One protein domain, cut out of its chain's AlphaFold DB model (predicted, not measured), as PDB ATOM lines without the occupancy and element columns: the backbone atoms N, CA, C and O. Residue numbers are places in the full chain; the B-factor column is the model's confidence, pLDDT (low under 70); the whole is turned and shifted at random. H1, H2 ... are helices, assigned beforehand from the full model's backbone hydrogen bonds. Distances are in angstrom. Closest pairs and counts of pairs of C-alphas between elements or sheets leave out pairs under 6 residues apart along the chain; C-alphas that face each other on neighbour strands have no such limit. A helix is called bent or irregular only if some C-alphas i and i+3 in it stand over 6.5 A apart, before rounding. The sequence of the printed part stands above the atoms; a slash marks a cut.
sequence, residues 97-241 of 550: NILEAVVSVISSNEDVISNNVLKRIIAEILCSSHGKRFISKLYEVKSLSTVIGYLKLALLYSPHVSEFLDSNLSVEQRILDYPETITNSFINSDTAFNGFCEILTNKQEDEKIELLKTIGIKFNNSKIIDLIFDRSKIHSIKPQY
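AT A GLANCE: This is residues 97 to 241 of the 550 residues of an uncharacterized protein of Aliivibrio fischeri (UniProt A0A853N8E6). Short helices are stacked into a rod of two lobes, one after the other along the long axis: H1 to H5 make the first, H6 to H11 the second, and only a tight link from H5 to H6 joins the chain between them. In the first lobe H3 lies between H1 on one side and H4 and H5 on the other, with H2 crossing H4; in the second, H8, H9 and H10 run loosely side by side in a triangle, with H6 packed on H8 and little H11 at the far end. The printed part has 145 residues with eleven named helices, H1 to H11 in that order, and no named strand: it is all helix. It is only just loose, close to compact, with a radius of gyration of the C-alphas of 17.8 A and spans of 57 by 26 by 24 A.

IN THESE COORDINATES: H1, residues 97 to 108, begins at C-alpha 97 (46.162, 62.420, -3.505) and is 16.5 A long. H2 is residues 116 to 126, H3 131 to 141, H4 144 to 154 and H5 159 to 168. H6 is residues 171 to 176, with C-alpha 171 at (43.080, 67.171, -38.042), and H7 is 184 to 187. H8, residues 190 to 202, is 18.7 A long. H9, residues 205 to 218, is 20.2 A long and irregular: C-alphas 214 and 217 are 7.2 A apart. H10 is residues 221 to 229, and H11, 231 to 234, ends at C-alpha 234 (34.751, 74.251, -52.721).

HOW THE PARTS SIT: H1 and H3 touch, closest at the C-alphas of Val 103 and Leu 138, 6.1 A. H3, H4 and H5 form an up and down bundle, each running against the one before; H3 and H4, a helical hairpin, only just touch, with 3 pairs of C-alphas within 8 A, closest at Tyr 139 and Val 147, 6.4 A. H2 touches H4 about perpendicular, at 89 degrees, with the C-alphas of Ala 123 and Ala 154 5.3 A apart. H5 and H6 are only just apart, at 8.3 A. H6 touches H8 at the C-alphas of Val 171 and Ala 192, 5.8 A. H8 and H9 are close but not clearly touching, at a shallow tilt of 18 degrees, opposite ways; the C-alphas of Leu 200 and Lys 208 are closest, 5.6 A. H9 and H10 are also close but not clearly touching, with Gly 216 and Ile 224 closest by C-alphas, 7.9 A. H7 is close to but not clearly touching H9, with the C-alphas of Asn 184 and Lys 218 4.9 A apart. H8 touches H11 with residues 197 to 201 alone, closest at the C-alphas of Cys 197 and Lys 233, 5.6 A. Every O i to N i+4 pair is within hydrogen-bond range in H1, H2, H5, H6, H8 and H10, against 6 of 7 in H3, 4 of 7 in H4 and 8 of 10 in H9; H7 and H11 are too short for such a pair.

THE WHOLE: The C-alphas of Asn 97 and Gln 240, the two farthest apart, are 58.2 A apart. The printed part has no cut and no long link. Mean pLDDT of the printed part is 85.7, with residues 110 to 111 and 231 to 241 under 70.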
ATOM      1  N   ASN A  97      47.072  63.392  -4.116       83.38
ATOM      2  CA  ASN A  97      46.162  62.420  -3.505       83.38
ATOM      3  C   ASN A  97      44.744  62.560  -4.073       83.38
ATOM      4  O   ASN A  97      44.083  61.558  -4.344       83.38
ATOM      5  N   ILE A  98      44.286  63.802  -4.281       85.44
ATOM      6  CA  ILE A  98      42.990  64.079  -4.919       85.44
ATOM      7  C   ILE A  98      43.014  63.582  -6.365       85.44
ATOM      8  O   ILE A  98      42.076  62.923  -6.808       85.44
ATOM      9  N   LEU A  99      44.109  63.848  -7.081       88.50
ATOM     10  CA  LEU A  99      44.292  63.409  -8.458       88.50
ATOM     11  C   LEU A  99      44.159  61.886  -8.594       88.50
ATOM     12  O   LEU A  99      43.386  61.398  -9.414       88.50
ATOM     13  N   GLU A 100      44.889  61.136  -7.771       87.69
ATOM     14  CA  GLU A 100      44.895  59.670  -7.790       87.69
ATOM     15  C   GLU A 100      43.550  59.071  -7.404       87.69
ATOM     16  O   GLU A 100      43.113  58.095  -8.014       87.69
ATOM     17  N   ALA A 101      42.856  59.674  -6.442       85.31
ATOM     18  CA  ALA A 101      41.520  59.240  -6.071       85.31
ATOM     19  C   ALA A 101      40.510  59.448  -7.206       85.31
ATOM     20  O   ALA A 101      39.717  58.548  -7.481       85.31
ATOM     21  N   VAL A 102      40.554  60.594  -7.899       86.81
ATOM     22  CA  VAL A 102      39.661  60.857  -9.039       86.81
ATOM     23  C   VAL A 102      39.962  59.898 -10.190       86.81
ATOM     24  O   VAL A 102      39.033  59.300 -10.732       86.81
ATOM     25  N   VAL A 103      41.240  59.682 -10.528       88.75
ATOM     26  CA  VAL A 103      41.636  58.693 -11.549       88.75
ATOM     27  C   VAL A 103      41.155  57.297 -11.158       88.75
ATOM     28  O   VAL A 103      40.554  56.622 -11.980       88.75
ATOM     29  N   SER A 104      41.332  56.881  -9.902       86.19
ATOM     30  CA  SER A 104      40.877  55.575  -9.406       86.19
ATOM     31  C   SER A 104      39.358  55.384  -9.525       86.19
ATOM     32  O   SER A 104      38.890  54.327  -9.965       86.19
ATOM     33  N   VAL A 105      38.575  56.424  -9.207       83.12
ATOM     34  CA  VAL A 105      37.116  56.408  -9.387       83.12
ATOM     35  C   VAL A 105      36.737  56.307 -10.858       83.12
ATOM     36  O   VAL A 105      35.858  55.514 -11.191       83.12
ATOM     37  N   ILE A 106      37.413  57.043 -11.743       85.31
ATOM     38  CA  ILE A 106      37.195  56.952 -13.191       85.31
ATOM     39  C   ILE A 106      37.576  55.568 -13.718       85.31
ATOM     40  O   ILE A 106      36.808  54.971 -14.464       85.31
ATOM     41  N   SER A 107      38.710  55.003 -13.304       83.81
ATOM     42  CA  SER A 107      39.133  53.655 -13.697       83.81
ATOM     43  C   SER A 107      38.074  52.608 -13.367       83.81
ATOM     44  O   SER A 107      37.770  51.768 -14.211       83.81
ATOM     45  N   SER A 108      37.469  52.716 -12.182       80.25
ATOM     46  CA  SER A 108      36.531  51.728 -11.641       80.25
ATOM     47  C   SER A 108      35.081  51.895 -12.113       80.25
ATOM     48  O   SER A 108      34.269  51.010 -11.862       80.25
ATOM     49  N   ASN A 109      34.729  53.006 -12.774       73.56
ATOM     50  CA  ASN A 109      33.356  53.313 -13.186       73.56
ATOM     51  C   ASN A 109      33.292  53.725 -14.663       73.56
ATOM     52  O   ASN A 109      34.079  54.551 -15.118       73.56
ATOM     53  N   GLU A 110      32.336  53.189 -15.422       66.56
ATOM     54  CA  GLU A 110      32.187  53.530 -16.846       66.56
ATOM     55  C   GLU A 110      31.453  54.859 -17.076       66.56
ATOM     56  O   GLU A 110      31.792  55.583 -18.008       66.56
ATOM     57  N   ASP A 111      30.520  55.238 -16.196       68.75
ATOM     58  CA  ASP A 111      29.645  56.405 -16.394       68.75
ATOM     59  C   ASP A 111      29.860  57.522 -15.356       68.75
ATOM     60  O   ASP A 111      28.935  58.082 -14.777       68.75
ATOM     61  N   VAL A 112      31.120  57.874 -15.085       73.44
ATOM     62  CA  VAL A 112      31.433  59.003 -14.180       73.44
ATOM     63  C   VAL A 112      30.889  60.332 -14.713       73.44
ATOM     64  O   VAL A 112      30.572  61.234 -13.934       73.44
ATOM     65  N   ILE A 113      30.768  60.459 -16.038       70.56
ATOM     66  CA  ILE A 113      30.337  61.700 -16.670       70.56
ATOM     67  C   ILE A 113      28.894  62.018 -16.304       70.56
ATOM     68  O   ILE A 113      28.612  63.187 -16.142       70.56
ATOM     69  N   SER A 114      27.968  61.089 -16.087       75.06
ATOM     70  CA  SER A 114      26.586  61.471 -15.736       75.06
ATOM     71  C   SER A 114      26.438  62.127 -14.347       75.06
ATOM     72  O   SER A 114      25.416  62.763 -14.071       75.06
ATOM     73  N   ASN A 115      27.472  62.099 -13.495       79.81
ATOM     74  CA  ASN A 115      27.460  62.761 -12.194       79.81
ATOM     75  C   ASN A 115      27.935  64.229 -12.248       79.81
ATOM     76  O   ASN A 115      29.115  64.518 -12.448       79.81
ATOM     77  N   ASN A 116      27.034  65.178 -11.972       78.94
ATOM     78  CA  ASN A 116      27.330  66.617 -12.053       78.94
ATOM     79  C   ASN A 116      28.431  67.108 -11.101       78.94
ATOM     80  O   ASN A 116      29.140  68.055 -11.441       78.94
ATOM     81  N   VAL A 117      28.582  66.498  -9.924       78.81
ATOM     82  CA  VAL A 117      29.629  66.896  -8.976       78.81
ATOM     83  C   VAL A 117      30.992  66.421  -9.477       78.81
ATOM     84  O   VAL A 117      31.932  67.212  -9.537       78.81
ATOM     85  N   LEU A 118      31.088  65.171  -9.940       82.25
ATOM     86  CA  LEU A 118      32.326  64.653 -10.528       82.25
ATOM     87  C   LEU A 118      32.698  65.397 -11.817       82.25
ATOM     88  O   LEU A 118      33.871  65.716 -11.990       82.25
ATOM     89  N   LYS A 119      31.729  65.781 -12.667       85.88
ATOM     90  CA  LYS A 119      31.990  66.667 -13.820       85.88
ATOM     91  C   LYS A 119      32.699  67.956 -13.399       85.88
ATOM     92  O   LYS A 119      33.664  68.354 -14.047       85.88
ATOM     93  N   ARG A 120      32.225  68.611 -12.332       84.75
ATOM     94  CA  ARG A 120      32.810  69.865 -11.831       84.75
ATOM     95  C   ARG A 120      34.219  69.652 -11.294       84.75
ATOM     96  O   ARG A 120      35.116  70.385 -11.689       84.75
ATOM     97  N   ILE A 121      34.427  68.612 -10.487       86.19
ATOM     98  CA  ILE A 121      35.755  68.255  -9.963       86.19
ATOM     99  C   ILE A 121      36.738  67.984 -11.114       86.19
ATOM    100  O   ILE A 121      37.843  68.520 -11.128       86.19
ATOM    101  N   ILE A 122      36.329  67.197 -12.111       89.88
ATOM    102  CA  ILE A 122      37.143  66.898 -13.297       89.88
ATOM    103  C   ILE A 122      37.475  68.182 -14.067       89.88
ATOM    104  O   ILE A 122      38.632  68.396 -14.425       89.88
ATOM    105  N   ALA A 123      36.491  69.059 -14.288       90.00
ATOM    106  CA  ALA A 123      36.705  70.336 -14.962       90.00
ATOM    107  C   ALA A 123      37.685  71.241 -14.193       90.00
ATOM    108  O   ALA A 123      38.557  71.854 -14.808       90.00
ATOM    109  N   GLU A 124      37.596  71.293 -12.860       88.81
ATOM    110  CA  GLU A 124      38.534  72.047 -12.023       88.81
ATOM    111  C   GLU A 124      39.959  71.506 -12.124       88.81
ATOM    112  O   GLU A 124      40.895  72.291 -12.288       88.81
ATOM    113  N   ILE A 125      40.130  70.180 -12.095       91.69
ATOM    114  CA  ILE A 125      41.441  69.541 -12.250       91.69
ATOM    115  C   ILE A 125      42.029  69.854 -13.627       91.69
ATOM    116  O   ILE A 125      43.178  70.290 -13.707       91.69
ATOM    117  N   LEU A 126      41.246  69.689 -14.698       92.44
ATOM    118  CA  LEU A 126      41.676  69.968 -16.072       92.44
ATOM    119  C   LEU A 126      42.079  71.436 -16.277       92.44
ATOM    120  O   LEU A 126      42.996  71.708 -17.050       92.44
ATOM    121  N   CYS A 127      41.425  72.372 -15.586       90.69
ATOM    122  CA  CYS A 127      41.740  73.805 -15.631       90.69
ATOM    123  C   CYS A 127      42.861  74.232 -14.663       90.69
ATOM    124  O   CYS A 127      43.181  75.419 -14.592       90.69
ATOM    125  N   SER A 128      43.416  73.310 -13.875       89.69
ATOM    126  CA  SER A 128      44.484  73.589 -12.909       89.69
ATOM    127  C   SER A 128      45.870  73.271 -13.478       89.69
ATOM    128  O   SER A 128      45.999  72.613 -14.510       89.69
ATOM    129  N   SER A 129      46.922  73.639 -12.740       90.19
ATOM    130  CA  SER A 129      48.308  73.238 -13.032       90.19
ATOM    131  C   SER A 129      48.526  71.716 -13.047       90.19
ATOM    132  O   SER A 129      49.506  71.242 -13.618       90.19
ATOM    133  N   HIS A 130      47.613  70.935 -12.461       90.81
ATOM    134  CA  HIS A 130      47.655  69.472 -12.472       90.81
ATOM    135  C   HIS A 130      46.994  68.861 -13.717       90.81
ATOM    136  O   HIS A 130      47.082  67.647 -13.912       90.81
ATOM    137  N   GLY A 131      46.357  69.669 -14.576       92.50
ATOM    138  CA  GLY A 131      45.569  69.197 -15.716       92.50
ATOM    139  C   GLY A 131      46.361  68.296 -16.663       92.50
ATOM    140  O   GLY A 131      45.925  67.187 -16.955       92.50
ATOM    141  N   LYS A 132      47.572  68.700 -17.072       93.50
ATOM    142  CA  LYS A 132      48.428  67.884 -17.957       93.50
ATOM    143  C   LYS A 132      48.715  66.498 -17.371       93.50
ATOM    144  O   LYS A 132      48.559  65.490 -18.053       93.50
ATOM    145  N   ARG A 133      49.069  66.441 -16.084       93.56
ATOM    146  CA  ARG A 133      49.353  65.180 -15.384       93.56
ATOM    147  C   ARG A 133      48.101  64.323 -15.210       93.56
ATOM    148  O   ARG A 133      48.186  63.104 -15.328       93.56
ATOM    149  N   PHE A 134      46.952  64.947 -14.949       94.44
ATOM    150  CA  PHE A 134      45.669  64.253 -14.870       94.44
ATOM    151  C   PHE A 134      45.337  63.526 -16.168       94.44
ATOM    152  O   PHE A 134      44.993  62.349 -16.139       94.44
ATOM    153  N   ILE A 135      45.484  64.223 -17.297       95.12
ATOM    154  CA  ILE A 135      45.200  63.675 -18.621       95.12
ATOM    155  C   ILE A 135      46.117  62.480 -18.905       95.12
ATOM    156  O   ILE A 135      45.622  61.435 -19.321       95.12
ATOM    157  N   SER A 136      47.419  62.587 -18.610       94.12
ATOM    158  CA  SER A 136      48.355  61.463 -18.752       94.12
ATOM    159  C   SER A 136      47.935  60.250 -17.916       94.12
ATOM    160  O   SER A 136      47.802  59.164 -18.471       94.12
ATOM    161  N   LYS A 137      47.632  60.435 -16.619       94.19
ATOM    162  CA  LYS A 137      47.179  59.334 -15.745       94.19
ATOM    163  C   LYS A 137      45.861  58.717 -16.228       94.19
ATOM    164  O   LYS A 137      45.687  57.509 -16.136       94.19
ATOM    165  N   LEU A 138      44.926  59.520 -16.741       92.25
ATOM    166  CA  LEU A 138      43.671  59.013 -17.306       92.25
ATOM    167  C   LEU A 138      43.899  58.175 -18.566       92.25
ATOM    168  O   LEU A 138      43.254  57.145 -18.743       92.25
ATOM    169  N   TYR A 139      44.807  58.616 -19.433       93.56
ATOM    170  CA  TYR A 139      45.115  57.938 -20.686       93.56
ATOM    171  C   TYR A 139      45.850  56.604 -20.490       93.56
ATOM    172  O   TYR A 139      45.733  55.712 -21.320       93.56
ATOM    173  N   GLU A 140      46.531  56.420 -19.356       93.38
ATOM    174  CA  GLU A 140      47.113  55.128 -18.963       93.38
ATOM    175  C   GLU A 140      46.054  54.066 -18.623       93.38
ATOM    176  O   GLU A 140      46.321  52.869 -18.731       93.38
ATOM    177  N   VAL A 141      44.856  54.482 -18.197       90.62
ATOM    178  CA  VAL A 141      43.827  53.584 -17.636       90.62
ATOM    179  C   VAL A 141      42.531  53.531 -18.444       90.62
ATOM    180  O   VAL A 141      41.692  52.664 -18.199       90.62
ATOM    181  N   LYS A 142      42.335  54.441 -19.404       91.38
ATOM    182  CA  LYS A 142      41.146  54.513 -20.265       91.38
ATOM    183  C   LYS A 142      41.529  54.680 -21.731       91.38
ATOM    184  O   LYS A 142      42.570  55.233 -22.066       91.38
ATOM    185  N   SER A 143      40.627  54.243 -22.609       91.19
ATOM    186  CA  SER A 143      40.766  54.448 -24.052       91.19
ATOM    187  C   SER A 143      40.726  55.935 -24.430       91.19
ATOM    188  O   SER A 143      40.128  56.748 -23.718       91.19
ATOM    189  N   LEU A 144      41.305  56.284 -25.584       90.62
ATOM    190  CA  LEU A 144      41.320  57.657 -26.099       90.62
ATOM    191  C   LEU A 144      39.913  58.266 -26.199       90.62
ATOM    192  O   LEU A 144      39.704  59.390 -25.749       90.62
ATOM    193  N   SER A 145      38.939  57.518 -26.724       89.38
ATOM    194  CA  SER A 145      37.556  57.988 -26.875       89.38
ATOM    195  C   SER A 145      36.907  58.302 -25.523       89.38
ATOM    196  O   SER A 145      36.243  59.328 -25.363       89.38
ATOM    197  N   THR A 146      37.163  57.466 -24.511       89.19
ATOM    198  CA  THR A 146      36.708  57.697 -23.137       89.19
ATOM    199  C   THR A 146      37.368  58.935 -22.529       89.19
ATOM    200  O   THR A 146      36.680  59.760 -21.930       89.19
ATOM    201  N   VAL A 147      38.684  59.107 -22.717       91.75
ATOM    202  CA  VAL A 147      39.414  60.296 -22.249       91.75
ATOM    203  C   VAL A 147      38.845  61.563 -22.881       91.75
ATOM    204  O   VAL A 147      38.507  62.493 -22.151       91.75
ATOM    205  N   ILE A 148      38.651  61.581 -24.204       91.88
ATOM    206  CA  ILE A 148      38.056  62.712 -24.933       91.88
ATOM    207  C   ILE A 148      36.701  63.108 -24.335       91.88
ATOM    208  O   ILE A 148      36.438  64.298 -24.160       91.88
ATOM    209  N   GLY A 149      35.871  62.135 -23.944       89.94
ATOM    210  CA  GLY A 149      34.611  62.381 -23.238       89.94
ATOM    211  C   GLY A 149      34.763  63.277 -22.002       89.94
ATOM    212  O   GLY A 149      33.961  64.192 -21.810       89.94
ATOM    213  N   TYR A 150      35.816  63.077 -21.205       90.75
ATOM    214  CA  TYR A 150      36.119  63.922 -20.044       90.75
ATOM    215  C   TYR A 150      36.711  65.277 -20.433       90.75
ATOM    216  O   TYR A 150      36.372  66.290 -19.822       90.75
ATOM    217  N   LEU A 151      37.568  65.321 -21.456       92.50
ATOM    218  CA  LEU A 151      38.230  66.557 -21.891       92.50
ATOM    219  C   LEU A 151      37.237  67.628 -22.363       92.50
ATOM    220  O   LEU A 151      37.476  68.820 -22.155       92.50
ATOM    221  N   LYS A 152      36.082  67.217 -22.907       89.69
ATOM    222  CA  LYS A 152      34.975  68.115 -23.292       89.69
ATOM    223  C   LYS A 152      34.544  69.059 -22.165       89.69
ATOM    224  O   LYS A 152      34.109  70.172 -22.444       89.69
ATOM    225  N   LEU A 153      34.700  68.656 -20.902       89.06
ATOM    226  CA  LEU A 153      34.308  69.451 -19.733       89.06
ATOM    227  C   LEU A 153      35.131  70.738 -19.558       89.06
ATOM    228  O   LEU A 153      34.672  71.662 -18.891       89.06
ATOM    229  N   ALA A 154      36.330  70.809 -20.143       89.50
ATOM    230  CA  ALA A 154      37.253  71.936 -19.996       89.50
ATOM    231  C   ALA A 154      37.834  72.429 -21.333       89.50
ATOM    232  O   ALA A 154      38.801  73.190 -21.342       89.50
ATOM    233  N   LEU A 155      37.245  72.020 -22.460       88.12
ATOM    234  CA  LEU A 155      37.778  72.247 -23.807       88.12
ATOM    235  C   LEU A 155      38.074  73.724 -24.123       88.12
ATOM    236  O   LEU A 155      39.114  74.030 -24.694       88.12
ATOM    237  N   LEU A 156      37.184  74.640 -23.731       84.56
ATOM    238  CA  LEU A 156      37.332  76.080 -23.999       84.56
ATOM    239  C   LEU A 156      38.202  76.817 -22.970       84.56
ATOM    240  O   LEU A 156      38.481  77.999 -23.141       84.56
ATOM    241  N   TYR A 157      38.600  76.141 -21.890       86.06
ATOM    242  CA  TYR A 157      39.165  76.786 -20.702       86.06
ATOM    243  C   TYR A 157      40.536  76.239 -20.299       86.06
ATOM    244  O   TYR A 157      41.215  76.854 -19.480       86.06
ATOM    245  N   SER A 158      40.953  75.095 -20.852       90.00
ATOM    246  CA  SER A 158      42.205  74.430 -20.496       90.00
ATOM    247  C   SER A 158      43.172  74.342 -21.684       90.00
ATOM    248  O   SER A 158      42.929  73.582 -22.628       90.00
ATOM    249  N   PRO A 159      44.322  75.042 -21.624       89.44
ATOM    250  CA  PRO A 159      45.399  74.884 -22.601       89.44
ATOM    251  C   PRO A 159      45.921  73.444 -22.677       89.44
ATOM    252  O   PRO A 159      46.231  72.959 -23.760       89.44
ATOM    253  N   HIS A 160      45.955  72.731 -21.545       92.25
ATOM    254  CA  HIS A 160      46.417  71.340 -21.474       92.25
ATOM    255  C   HIS A 160      45.526  70.386 -22.272       92.25
ATOM    256  O   HIS A 160      46.023  69.434 -22.868       92.25
ATOM    257  N   VAL A 161      44.214  70.641 -22.290       93.50
ATOM    258  CA  VAL A 161      43.270  69.869 -23.107       93.50
ATOM    259  C   VAL A 161      43.564  70.073 -24.591       93.50
ATOM    260  O   VAL A 161      43.648  69.092 -25.330       93.50
ATOM    261  N   SER A 162      43.758  71.326 -25.012       89.94
ATOM    262  CA  SER A 162      44.075  71.652 -26.408       89.94
ATOM    263  C   SER A 162      45.386  70.990 -26.843       89.94
ATOM    264  O   SER A 162      45.382  70.229 -27.806       89.94
ATOM    265  N   GLU A 163      46.457  71.162 -26.057       92.44
ATOM    266  CA  GLU A 163      47.775  70.546 -26.287       92.44
ATOM    267  C   GLU A 163      47.681  69.018 -26.400       92.44
ATOM    268  O   GLU A 163      48.271  68.418 -27.303       92.44
ATOM    269  N   PHE A 164      46.914  68.376 -25.508       95.00
ATOM    270  CA  PHE A 164      46.738  66.929 -25.542       95.00
ATOM    271  C   PHE A 164      46.075  66.475 -26.836       95.00
ATOM    272  O   PHE A 164      46.618  65.580 -27.487       95.00
ATOM    273  N   LEU A 165      44.933  67.059 -27.232       94.00
ATOM    274  CA  LEU A 165      44.293  66.581 -28.455       94.00
ATOM    275  C   LEU A 165      45.005  67.027 -29.738       94.00
ATOM    276  O   LEU A 165      44.866  66.324 -30.727       94.00
ATOM    277  N   ASP A 166      45.793  68.106 -29.727       90.12
ATOM    278  CA  ASP A 166      46.649  68.473 -30.869       90.12
ATOM    279  C   ASP A 166      47.798  67.463 -31.043       90.12
ATOM    280  O   ASP A 166      48.230  67.185 -32.157       90.12
ATOM    281  N   SER A 167      48.272  66.875 -29.937       92.25
ATOM    282  CA  SER A 167      49.359  65.885 -29.944       92.25
ATOM    283  C   SER A 167      48.894  64.452 -30.233       92.25
ATOM    284  O   SER A 167      49.708  63.618 -30.617       92.25
ATOM    285  N   ASN A 168      47.613  64.138 -29.999       94.12
ATOM    286  CA  ASN A 168      47.094  62.762 -30.062       94.12
ATOM    287  C   ASN A 168      46.074  62.523 -31.178       94.12
ATOM    288  O   ASN A 168      45.752  61.368 -31.450       94.12
ATOM    289  N   LEU A 169      45.547  63.574 -31.806       93.56
ATOM    290  CA  LEU A 169      44.598  63.453 -32.906       93.56
ATOM    291  C   LEU A 169      45.110  64.222 -34.116       93.56
ATOM    292  O   LEU A 169      45.504  65.383 -34.015       93.56
ATOM    293  N   SER A 170      45.032  63.587 -35.281       93.94
ATOM    294  CA  SER A 170      45.150  64.310 -36.543       93.94
ATOM    295  C   SER A 170      43.973  65.276 -36.732       93.94
ATOM    296  O   SER A 170      42.909  65.130 -36.121       93.94
ATOM    297  N   VAL A 171      44.154  66.254 -37.624       92.56
ATOM    298  CA  VAL A 171      43.080  67.171 -38.042       92.56
ATOM    299  C   VAL A 171      41.870  66.386 -38.558       92.56
ATOM    300  O   VAL A 171      40.743  66.686 -38.174       92.56
ATOM    301  N   GLU A 172      42.106  65.336 -39.346       93.56
ATOM    302  CA  GLU A 172      41.054  64.477 -39.891       93.56
ATOM    303  C   GLU A 172      40.265  63.747 -38.802       93.56
ATOM    304  O   GLU A 172      39.041  63.839 -38.783       93.56
ATOM    305  N   GLN A 173      40.942  63.117 -37.838       93.31
ATOM    306  CA  GLN A 173      40.266  62.444 -36.719       93.31
ATOM    307  C   GLN A 173      39.444  63.419 -35.874       93.31
ATOM    308  O   GLN A 173      38.332  63.106 -35.459       93.31
ATOM    309  N   ARG A 174      39.951  64.633 -35.627       92.25
ATOM    310  CA  ARG A 174      39.166  65.660 -34.924       92.25
ATOM    311  C   ARG A 174      37.923  66.075 -35.701       92.25
ATOM    312  O   ARG A 174      36.902  66.350 -35.083       92.25
ATOM    313  N   ILE A 175      38.014  66.151 -37.025       91.69
ATOM    314  CA  ILE A 175      36.915  66.590 -37.885       91.69
ATOM    315  C   ILE A 175      35.852  65.512 -38.055       91.69
ATOM    316  O   ILE A 175      34.667  65.819 -37.949       91.69
ATOM    317  N   LEU A 176      36.267  64.274 -38.305       91.19
ATOM    318  CA  LEU A 176      35.359  63.184 -38.642       91.19
ATOM    319  C   LEU A 176      34.875  62.415 -37.409       91.19
ATOM    320  O   LEU A 176      33.688  62.117 -37.315       91.19
ATOM    321  N   ASP A 177      35.765  62.135 -36.455       92.38
ATOM    322  CA  ASP A 177      35.451  61.246 -35.330       92.38
ATOM    323  C   ASP A 177      35.027  62.017 -34.069       92.38
ATOM    324  O   ASP A 177      34.264  61.497 -33.253       92.38
ATOM    325  N   TYR A 178      35.520  63.252 -33.897       92.12
ATOM    326  CA  TYR A 178      35.309  64.061 -32.687       92.12
ATOM    327  C   TYR A 178      34.966  65.542 -32.961       92.12
ATOM    328  O   TYR A 178      35.575  66.430 -32.343       92.12
ATOM    329  N   PRO A 179      34.004  65.864 -33.851       90.44
ATOM    330  CA  PRO A 179      33.711  67.242 -34.267       90.44
ATOM    331  C   PRO A 179      33.324  68.177 -33.110       90.44
ATOM    332  O   PRO A 179      33.555  69.387 -33.156       90.44
ATOM    333  N   GLU A 180      32.784  67.640 -32.021       88.88
ATOM    334  CA  GLU A 180      32.463  68.385 -30.804       88.88
ATOM    335  C   GLU A 180      33.695  68.930 -30.064       88.88
ATOM    336  O   GLU A 180      33.566  69.825 -29.229       88.88
ATOM    337  N   THR A 181      34.887  68.402 -30.360       91.31
ATOM    338  CA  THR A 181      36.164  68.880 -29.805       91.31
ATOM    339  C   THR A 181      36.738  70.075 -30.565       91.31
ATOM    340  O   THR A 181      37.697  70.702 -30.115       91.31
ATOM    341  N   ILE A 182      36.140  70.435 -31.701       91.56
ATOM    342  CA  ILE A 182      36.599  71.542 -32.533       91.56
ATOM    343  C   ILE A 182      36.237  72.868 -31.869       91.56
ATOM    344  O   ILE A 182      35.064  73.211 -31.683       91.56
ATOM    345  N   THR A 183      37.259  73.657 -31.556       91.25
ATOM    346  CA  THR A 183      37.114  75.035 -31.077       91.25
ATOM    347  C   THR A 183      37.272  76.026 -32.227       91.25
ATOM    348  O   THR A 183      37.892  75.714 -33.247       91.25
ATOM    349  N   ASN A 184      36.761  77.249 -32.051       91.38
ATOM    350  CA  ASN A 184      36.957  78.325 -33.029       91.38
ATOM    351  C   ASN A 184      38.454  78.606 -33.225       91.38
ATOM    352  O   ASN A 184      38.906  78.784 -34.350       91.38
ATOM    353  N   SER A 185      39.248  78.591 -32.150       90.00
ATOM    354  CA  SER A 185      40.696  78.811 -32.256       90.00
ATOM    355  C   SER A 185      41.392  77.724 -33.074       90.00
ATOM    356  O   SER A 185      42.294  78.038 -33.841       90.00
ATOM    357  N   PHE A 186      40.988  76.459 -32.916       92.56
ATOM    358  CA  PHE A 186      41.596  75.349 -33.641       92.56
ATOM    359  C   PHE A 186      41.277  75.421 -35.133       92.56
ATOM    360  O   PHE A 186      42.197  75.478 -35.946       92.56
ATOM    361  N   ILE A 187      39.990  75.461 -35.497       92.88
ATOM    362  CA  ILE A 187      39.577  75.334 -36.900       92.88
ATOM    363  C   ILE A 187      39.975  76.535 -37.763       92.88
ATOM    364  O   ILE A 187      40.147  76.394 -38.968       92.88
ATOM    365  N   ASN A 188      40.160  77.709 -37.153       92.81
ATOM    366  CA  ASN A 188      40.620  78.901 -37.865       92.81
ATOM    367  C   ASN A 188      42.149  78.974 -38.023       92.81
ATOM    368  O   ASN A 188      42.634  79.907 -38.660       92.81
ATOM    369  N   SER A 189      42.912  78.015 -37.481       93.44
ATOM    370  CA  SER A 189      44.332  77.869 -37.825       93.44
ATOM    371  C   SER A 189      44.483  77.389 -39.271       93.44
ATOM    372  O   SER A 189      43.677  76.587 -39.744       93.44
ATOM    373  N   ASP A 190      45.525  77.839 -39.974       91.50
ATOM    374  CA  ASP A 190      45.731  77.468 -41.383       91.50
ATOM    375  C   ASP A 190      45.843  75.951 -41.573       91.50
ATOM    376  O   ASP A 190      45.259  75.401 -42.504       91.50
ATOM    377  N   THR A 191      46.522  75.256 -40.657       92.19
ATOM    378  CA  THR A 191      46.668  73.795 -40.697       92.19
ATOM    379  C   THR A 191      45.319  73.084 -40.597       92.19
ATOM    380  O   THR A 191      45.021  72.212 -41.413       92.19
ATOM    381  N   ALA A 192      44.484  73.452 -39.618       93.31
ATOM    382  CA  ALA A 192      43.190  72.804 -39.428       93.31
ATOM    383  C   ALA A 192      42.201  73.165 -40.543       93.31
ATOM    384  O   ALA A 192      41.474  72.296 -41.021       93.31
ATOM    385  N   PHE A 193      42.199  74.426 -40.983       92.19
ATOM    386  CA  PHE A 193      41.347  74.895 -42.071       92.19
ATOM    387  C   PHE A 193      41.677  74.204 -43.398       92.19
ATOM    388  O   PHE A 193      40.774  73.733 -44.089       92.19
ATOM    389  N   ASN A 194      42.962  74.090 -43.745       89.69
ATOM    390  CA  ASN A 194      43.375  73.397 -44.965       89.69
ATOM    391  C   ASN A 194      43.032  71.905 -44.898       89.69
ATOM    392  O   ASN A 194      42.442  71.391 -45.844       89.69
ATOM    393  N   GLY A 195      43.278  71.242 -43.761       91.06
ATOM    394  CA  GLY A 195      42.863  69.849 -43.573       91.06
ATOM    395  C   GLY A 195      41.345  69.661 -43.686       91.06
ATOM    396  O   GLY A 195      40.885  68.714 -44.317       91.06
ATOM    397  N   PHE A 196      40.545  70.598 -43.169       91.31
ATOM    398  CA  PHE A 196      39.094  70.597 -43.376       91.31
ATOM    399  C   PHE A 196      38.711  70.707 -44.860       91.31
ATOM    400  O   PHE A 196      37.841  69.972 -45.326       91.31
ATOM    401  N   CYS A 197      39.371  71.581 -45.619       87.50
ATOM    402  CA  CYS A 197      39.098  71.753 -47.048       87.50
ATOM    403  C   CYS A 197      39.504  70.523 -47.878       87.50
ATOM    404  O   CYS A 197      38.788  70.139 -48.806       87.50
ATOM    405  N   GLU A 198      40.607  69.861 -47.526       87.75
ATOM    406  CA  GLU A 198      41.015  68.588 -48.133       87.75
ATOM    407  C   GLU A 198      39.967  67.493 -47.888       87.75
ATOM    408  O   GLU A 198      39.565  66.793 -48.820       87.75
ATOM    409  N   ILE A 199      39.451  67.393 -46.658       89.44
ATOM    410  CA  ILE A 199      38.367  66.463 -46.313       89.44
ATOM    411  C   ILE A 199      37.118  66.776 -47.134       89.44
ATOM    412  O   ILE A 199      36.568  65.876 -47.767       89.44
ATOM    413  N   LEU A 200      36.691  68.044 -47.184       85.81
ATOM    414  CA  LEU A 200      35.533  68.456 -47.981       85.81
ATOM    415  C   LEU A 200      35.690  68.091 -49.456       85.81
ATOM    416  O   LEU A 200      34.721  67.671 -50.084       85.81
ATOM    417  N   THR A 201      36.885  68.228 -50.025       83.12
ATOM    418  CA  THR A 201      37.134  67.926 -51.442       83.12
ATOM    419  C   THR A 201      36.827  66.460 -51.766       83.12
ATOM    420  O   THR A 201      36.221  66.185 -52.802       83.12
ATOM    421  N   ASN A 202      37.131  65.546 -50.840       84.00
ATOM    422  CA  ASN A 202      36.989  64.097 -51.012       84.00
ATOM    423  C   ASN A 202      35.601  63.528 -50.654       84.00
ATOM    424  O   ASN A 202      35.372  62.329 -50.818       84.00
ATOM    425  N   LYS A 203      34.679  64.354 -50.148       85.38
ATOM    426  CA  LYS A 203      33.346  63.926 -49.690       85.38
ATOM    427  C   LYS A 203      32.280  64.013 -50.783       85.38
ATOM    428  O   LYS A 203      32.435  64.752 -51.756       85.38
ATOM    429  N   GLN A 204      31.188  63.264 -50.627       86.75
ATOM    430  CA  GLN A 204      29.994  63.455 -51.463       86.75
ATOM    431  C   GLN A 204      29.262  64.742 -51.065       86.75
ATOM    432  O   GLN A 204      29.442  65.250 -49.962       86.75
ATOM    433  N   GLU A 205      28.431  65.276 -51.958       79.81
ATOM    434  CA  GLU A 205      27.778  66.579 -51.770       79.81
ATOM    435  C   GLU A 205      26.975  66.677 -50.458       79.81
ATOM    436  O   GLU A 205      27.152  67.629 -49.699       79.81
ATOM    437  N   ASP A 206      26.170  65.659 -50.137       83.75
ATOM    438  CA  ASP A 206      25.369  65.636 -48.904       83.75
ATOM    439  C   ASP A 206      26.253  65.622 -47.639       83.75
ATOM    440  O   ASP A 206      25.974  66.324 -46.667       83.75
ATOM    441  N   GLU A 207      27.378  64.900 -47.676       86.31
ATOM    442  CA  GLU A 207      28.347  64.849 -46.575       86.31
ATOM    443  C   GLU A 207      29.096  66.181 -46.408       86.31
ATOM    444  O   GLU A 207      29.389  66.592 -45.282       86.31
ATOM    445  N   LYS A 208      29.396  66.892 -47.509       84.56
ATOM    446  CA  LYS A 208      29.991  68.241 -47.450       84.56
ATOM    447  C   LYS A 208      29.066  69.197 -46.716       84.56
ATOM    448  O   LYS A 208      29.527  69.966 -45.875       84.56
ATOM    449  N   ILE A 209      27.772  69.140 -47.024       81.38
ATOM    450  CA  ILE A 209      26.756  69.986 -46.394       81.38
ATOM    451  C   ILE A 209      26.656  69.674 -44.903       81.38
ATOM    452  O   ILE A 209      26.615  70.600 -44.101       81.38
ATOM    453  N   GLU A 210      26.651  68.402 -44.509       85.56
ATOM    454  CA  GLU A 210      26.594  68.008 -43.097       85.56
ATOM    455  C   GLU A 210      27.834  68.467 -42.310       85.56
ATOM    456  O   GLU A 210      27.718  69.035 -41.216       85.56
ATOM    457  N   LEU A 211      29.027  68.303 -42.889       86.75
ATOM    458  CA  LEU A 211      30.279  68.777 -42.296       86.75
ATOM    459  C   LEU A 211      30.311  70.297 -42.176       86.75
ATOM    460  O   LEU A 211      30.666  70.827 -41.120       86.75
ATOM    461  N   LEU A 212      29.897  71.003 -43.229       83.62
ATOM    462  CA  LEU A 212      29.765  72.449 -43.187       83.62
ATOM    463  C   LEU A 212      28.759  72.867 -42.138       83.62
ATOM    464  O   LEU A 212      29.108  73.728 -41.355       83.62
ATOM    465  N   LYS A 213      27.594  72.221 -42.029       82.94
ATOM    466  CA  LYS A 213      26.608  72.498 -40.975       82.94
ATOM    467  C   LYS A 213      27.194  72.357 -39.572       82.94
ATOM    468  O   LYS A 213      26.957  73.186 -38.693       82.94
ATOM    469  N   THR A 214      28.018  71.339 -39.372       84.94
ATOM    470  CA  THR A 214      28.593  71.019 -38.063       84.94
ATOM    471  C   THR A 214      29.735  71.964 -37.676       84.94
ATOM    472  O   THR A 214      29.830  72.395 -36.525       84.94
ATOM    473  N   ILE A 215      30.606  72.301 -38.629       87.12
ATOM    474  CA  ILE A 215      31.891  72.966 -38.359       87.12
ATOM    475  C   ILE A 215      31.896  74.425 -38.828       87.12
ATOM    476  O   ILE A 215      32.515  75.270 -38.185       87.12
ATOM    477  N   GLY A 216      31.161  74.743 -39.891       82.06
ATOM    478  CA  GLY A 216      31.154  76.039 -40.571       82.06
ATOM    479  C   GLY A 216      30.840  77.235 -39.673       82.06
ATOM    480  O   GLY A 216      31.477  78.275 -39.799       82.06
ATOM    481  N   ILE A 217      29.952  77.068 -38.687       82.12
ATOM    482  CA  ILE A 217      29.584  78.100 -37.698       82.12
ATOM    483  C   ILE A 217      30.758  78.557 -36.834       82.12
ATOM    484  O   ILE A 217      30.667  79.574 -36.153       82.12
ATOM    485  N   LYS A 218      31.837  77.769 -36.791       87.75
ATOM    486  CA  LYS A 218      33.032  78.056 -35.997       87.75
ATOM    487  C   LYS A 218      34.064  78.853 -36.798       87.75
ATOM    488  O   LYS A 218      35.055  79.290 -36.207       87.75
ATOM    489  N   PHE A 219      33.868  79.042 -38.107       87.19
ATOM    490  CA  PHE A 219      34.751  79.859 -38.936       87.19
ATOM    491  C   PHE A 219      34.594  81.347 -38.640       87.19
ATOM    492  O   PHE A 219      33.501  81.844 -38.381       87.19
ATOM    493  N   ASN A 220      35.710  82.066 -38.696       86.62
ATOM    494  CA  ASN A 220      35.713  83.520 -38.737       86.62
ATOM    495  C   ASN A 220      35.488  84.019 -40.176       86.62
ATOM    496  O   ASN A 220      35.595  83.252 -41.133       86.62
ATOM    497  N   ASN A 221      35.233  85.320 -40.341       82.19
ATOM    498  CA  ASN A 221      34.945  85.911 -41.653       82.19
ATOM    499  C   ASN A 221      36.047  85.642 -42.691       82.19
ATOM    500  O   ASN A 221      35.731  85.351 -43.839       82.19
ATOM    501  N   SER A 222      37.325  85.666 -42.295       83.50
ATOM    502  CA  SER A 222      38.437  85.364 -43.207       83.50
ATOM    503  C   SER A 222      38.363  83.930 -43.724       83.50
ATOM    504  O   SER A 222      38.449  83.723 -44.927       83.50
ATOM    505  N   LYS A 223      38.139  82.941 -42.856       86.69
ATOM    506  CA  LYS A 223      38.017  81.545 -43.286       86.69
ATOM    507  C   LYS A 223      36.762  81.301 -44.106       86.69
ATOM    508  O   LYS A 223      36.820  80.529 -45.048       86.69
ATOM    509  N   ILE A 224      35.666  81.996 -43.815       82.12
ATOM    510  CA  ILE A 224      34.452  81.981 -44.644       82.12
ATOM    511  C   ILE A 224      34.743  82.503 -46.060       82.12
ATOM    512  O   ILE A 224      34.304  81.910 -47.040       82.12
ATOM    513  N   ILE A 225      35.494  83.597 -46.176       81.38
ATOM    514  CA  ILE A 225      35.922  84.165 -47.458       81.38
ATOM    515  C   ILE A 225      36.808  83.161 -48.204       81.38
ATOM    516  O   ILE A 225      36.519  82.846 -49.356       81.38
ATOM    517  N   ASP A 226      37.828  82.601 -47.545       84.62
ATOM    518  CA  ASP A 226      38.698  81.577 -48.137       84.62
ATOM    519  C   ASP A 226      37.881  80.370 -48.631       84.62
ATOM    520  O   ASP A 226      38.098  79.871 -49.729       84.62
ATOM    521  N   LEU A 227      36.897  79.934 -47.846       81.69
ATOM    522  CA  LEU A 227      35.982  78.833 -48.150       81.69
ATOM    523  C   LEU A 227      35.159  79.127 -49.424       81.69
ATOM    524  O   LEU A 227      35.015  78.267 -50.287       81.69
ATOM    525  N   ILE A 228      34.639  80.349 -49.563       78.56
ATOM    526  CA  ILE A 228      33.784  80.766 -50.687       78.56
ATOM    527  C   ILE A 228      34.583  80.981 -51.977       78.56
ATOM    528  O   ILE A 228      34.111  80.622 -53.055       78.56
ATOM    529  N   PHE A 229      35.752  81.611 -51.879       78.25
ATOM    530  CA  PHE A 229      36.472  82.138 -53.039       78.25
ATOM    531  C   PHE A 229      37.618  81.264 -53.524       78.25
ATOM    532  O   PHE A 229      38.004  81.363 -54.693       78.25
ATOM    533  N   ASP A 230      38.166  80.409 -52.663       76.12
ATOM    534  CA  ASP A 230      39.227  79.505 -53.065       76.12
ATOM    535  C   ASP A 230      38.654  78.393 -53.951       76.12
ATOM    536  O   ASP A 230      38.121  77.369 -53.509       76.12
ATOM    537  N   ARG A 231      38.801  78.621 -55.256       65.00
ATOM    538  CA  ARG A 231      38.413  77.724 -56.345       65.00
ATOM    539  C   ARG A 231      38.967  76.308 -56.177       65.00
ATOM    540  O   ARG A 231      38.347  75.350 -56.631       65.00
ATOM    541  N   SER A 232      40.103  76.150 -55.499       64.06
ATOM    542  CA  SER A 232      40.688  74.830 -55.253       64.06
ATOM    543  C   SER A 232      39.971  74.032 -54.160       64.06
ATOM    544  O   SER A 232      40.172  72.823 -54.080       64.06
ATOM    545  N   LYS A 233      39.121  74.672 -53.342       65.06
ATOM    546  CA  LYS A 233      38.591  74.085 -52.105       65.06
ATOM    547  C   LYS A 233      37.115  73.676 -52.180       65.06
ATOM    548  O   LYS A 233      36.766  72.655 -51.591       65.06
ATOM    549  N   ILE A 234      36.228  74.428 -52.860       58.56
ATOM    550  CA  ILE A 234      34.751  74.251 -52.721       58.56
ATOM    551  C   ILE A 234      33.937  74.264 -54.024       58.56
ATOM    552  O   ILE A 234      32.714  74.159 -53.995       58.56
ATOM    553  N   HIS A 235      34.562  74.255 -55.199       54.91
ATOM    554  CA  HIS A 235      33.828  74.276 -56.478       54.91
ATOM    555  C   HIS A 235      32.735  73.202 -56.676       54.91
ATOM    556  O   HIS A 235      31.927  73.332 -57.594       54.91
ATOM    557  N   SER A 236      32.671  72.166 -55.839       54.00
ATOM    558  CA  SER A 236      31.598  71.176 -55.878       54.00
ATOM    559  C   SER A 236      30.275  71.624 -55.250       54.00
ATOM    560  O   SER A 236      29.258  71.084 -55.669       54.00
ATOM    561  N   ILE A 237      30.261  72.559 -54.281       62.41
ATOM    562  CA  ILE A 237      29.033  72.829 -53.514       62.41
ATOM    563  C   ILE A 237      28.075  73.680 -54.325       62.41
ATOM    564  O   ILE A 237      28.278  74.886 -54.505       62.41
ATOM    565  N   LYS A 238      27.011  73.047 -54.815       64.69
ATOM    566  CA  LYS A 238      26.090  73.698 -55.741       64.69
ATOM    567  C   LYS A 238      25.376  74.880 -55.072       64.69
ATOM    568  O   LYS A 238      24.929  74.742 -53.931       64.69
ATOM    569  N   PRO A 239      25.166  76.001 -55.793       60.03
ATOM    570  CA  PRO A 239      24.469  77.197 -55.299       60.03
ATOM    571  C   PRO A 239      23.155  76.908 -54.557       60.03
ATOM    572  O   PRO A 239      22.894  77.490 -53.512       60.03
ATOM    573  N   GLN A 240      22.379  75.931 -55.035       61.94
ATOM    574  CA  GLN A 240      21.111  75.495 -54.437       61.94
ATOM    575  C   GLN A 240      21.192  75.008 -52.981       61.94
ATOM    576  O   GLN A 240      20.168  74.939 -52.317       61.94
ATOM    577  N   TYR A 241      22.370  74.626 -52.486       63.09
ATOM    578  CA  TYR A 241      22.538  74.195 -51.098       63.09
ATOM    579  C   TYR A 241      22.889  75.357 -50.173       63.09
ATOM    580  O   TYR A 241      22.691  75.252 -48.968       63.09
TER     581      TYR A 241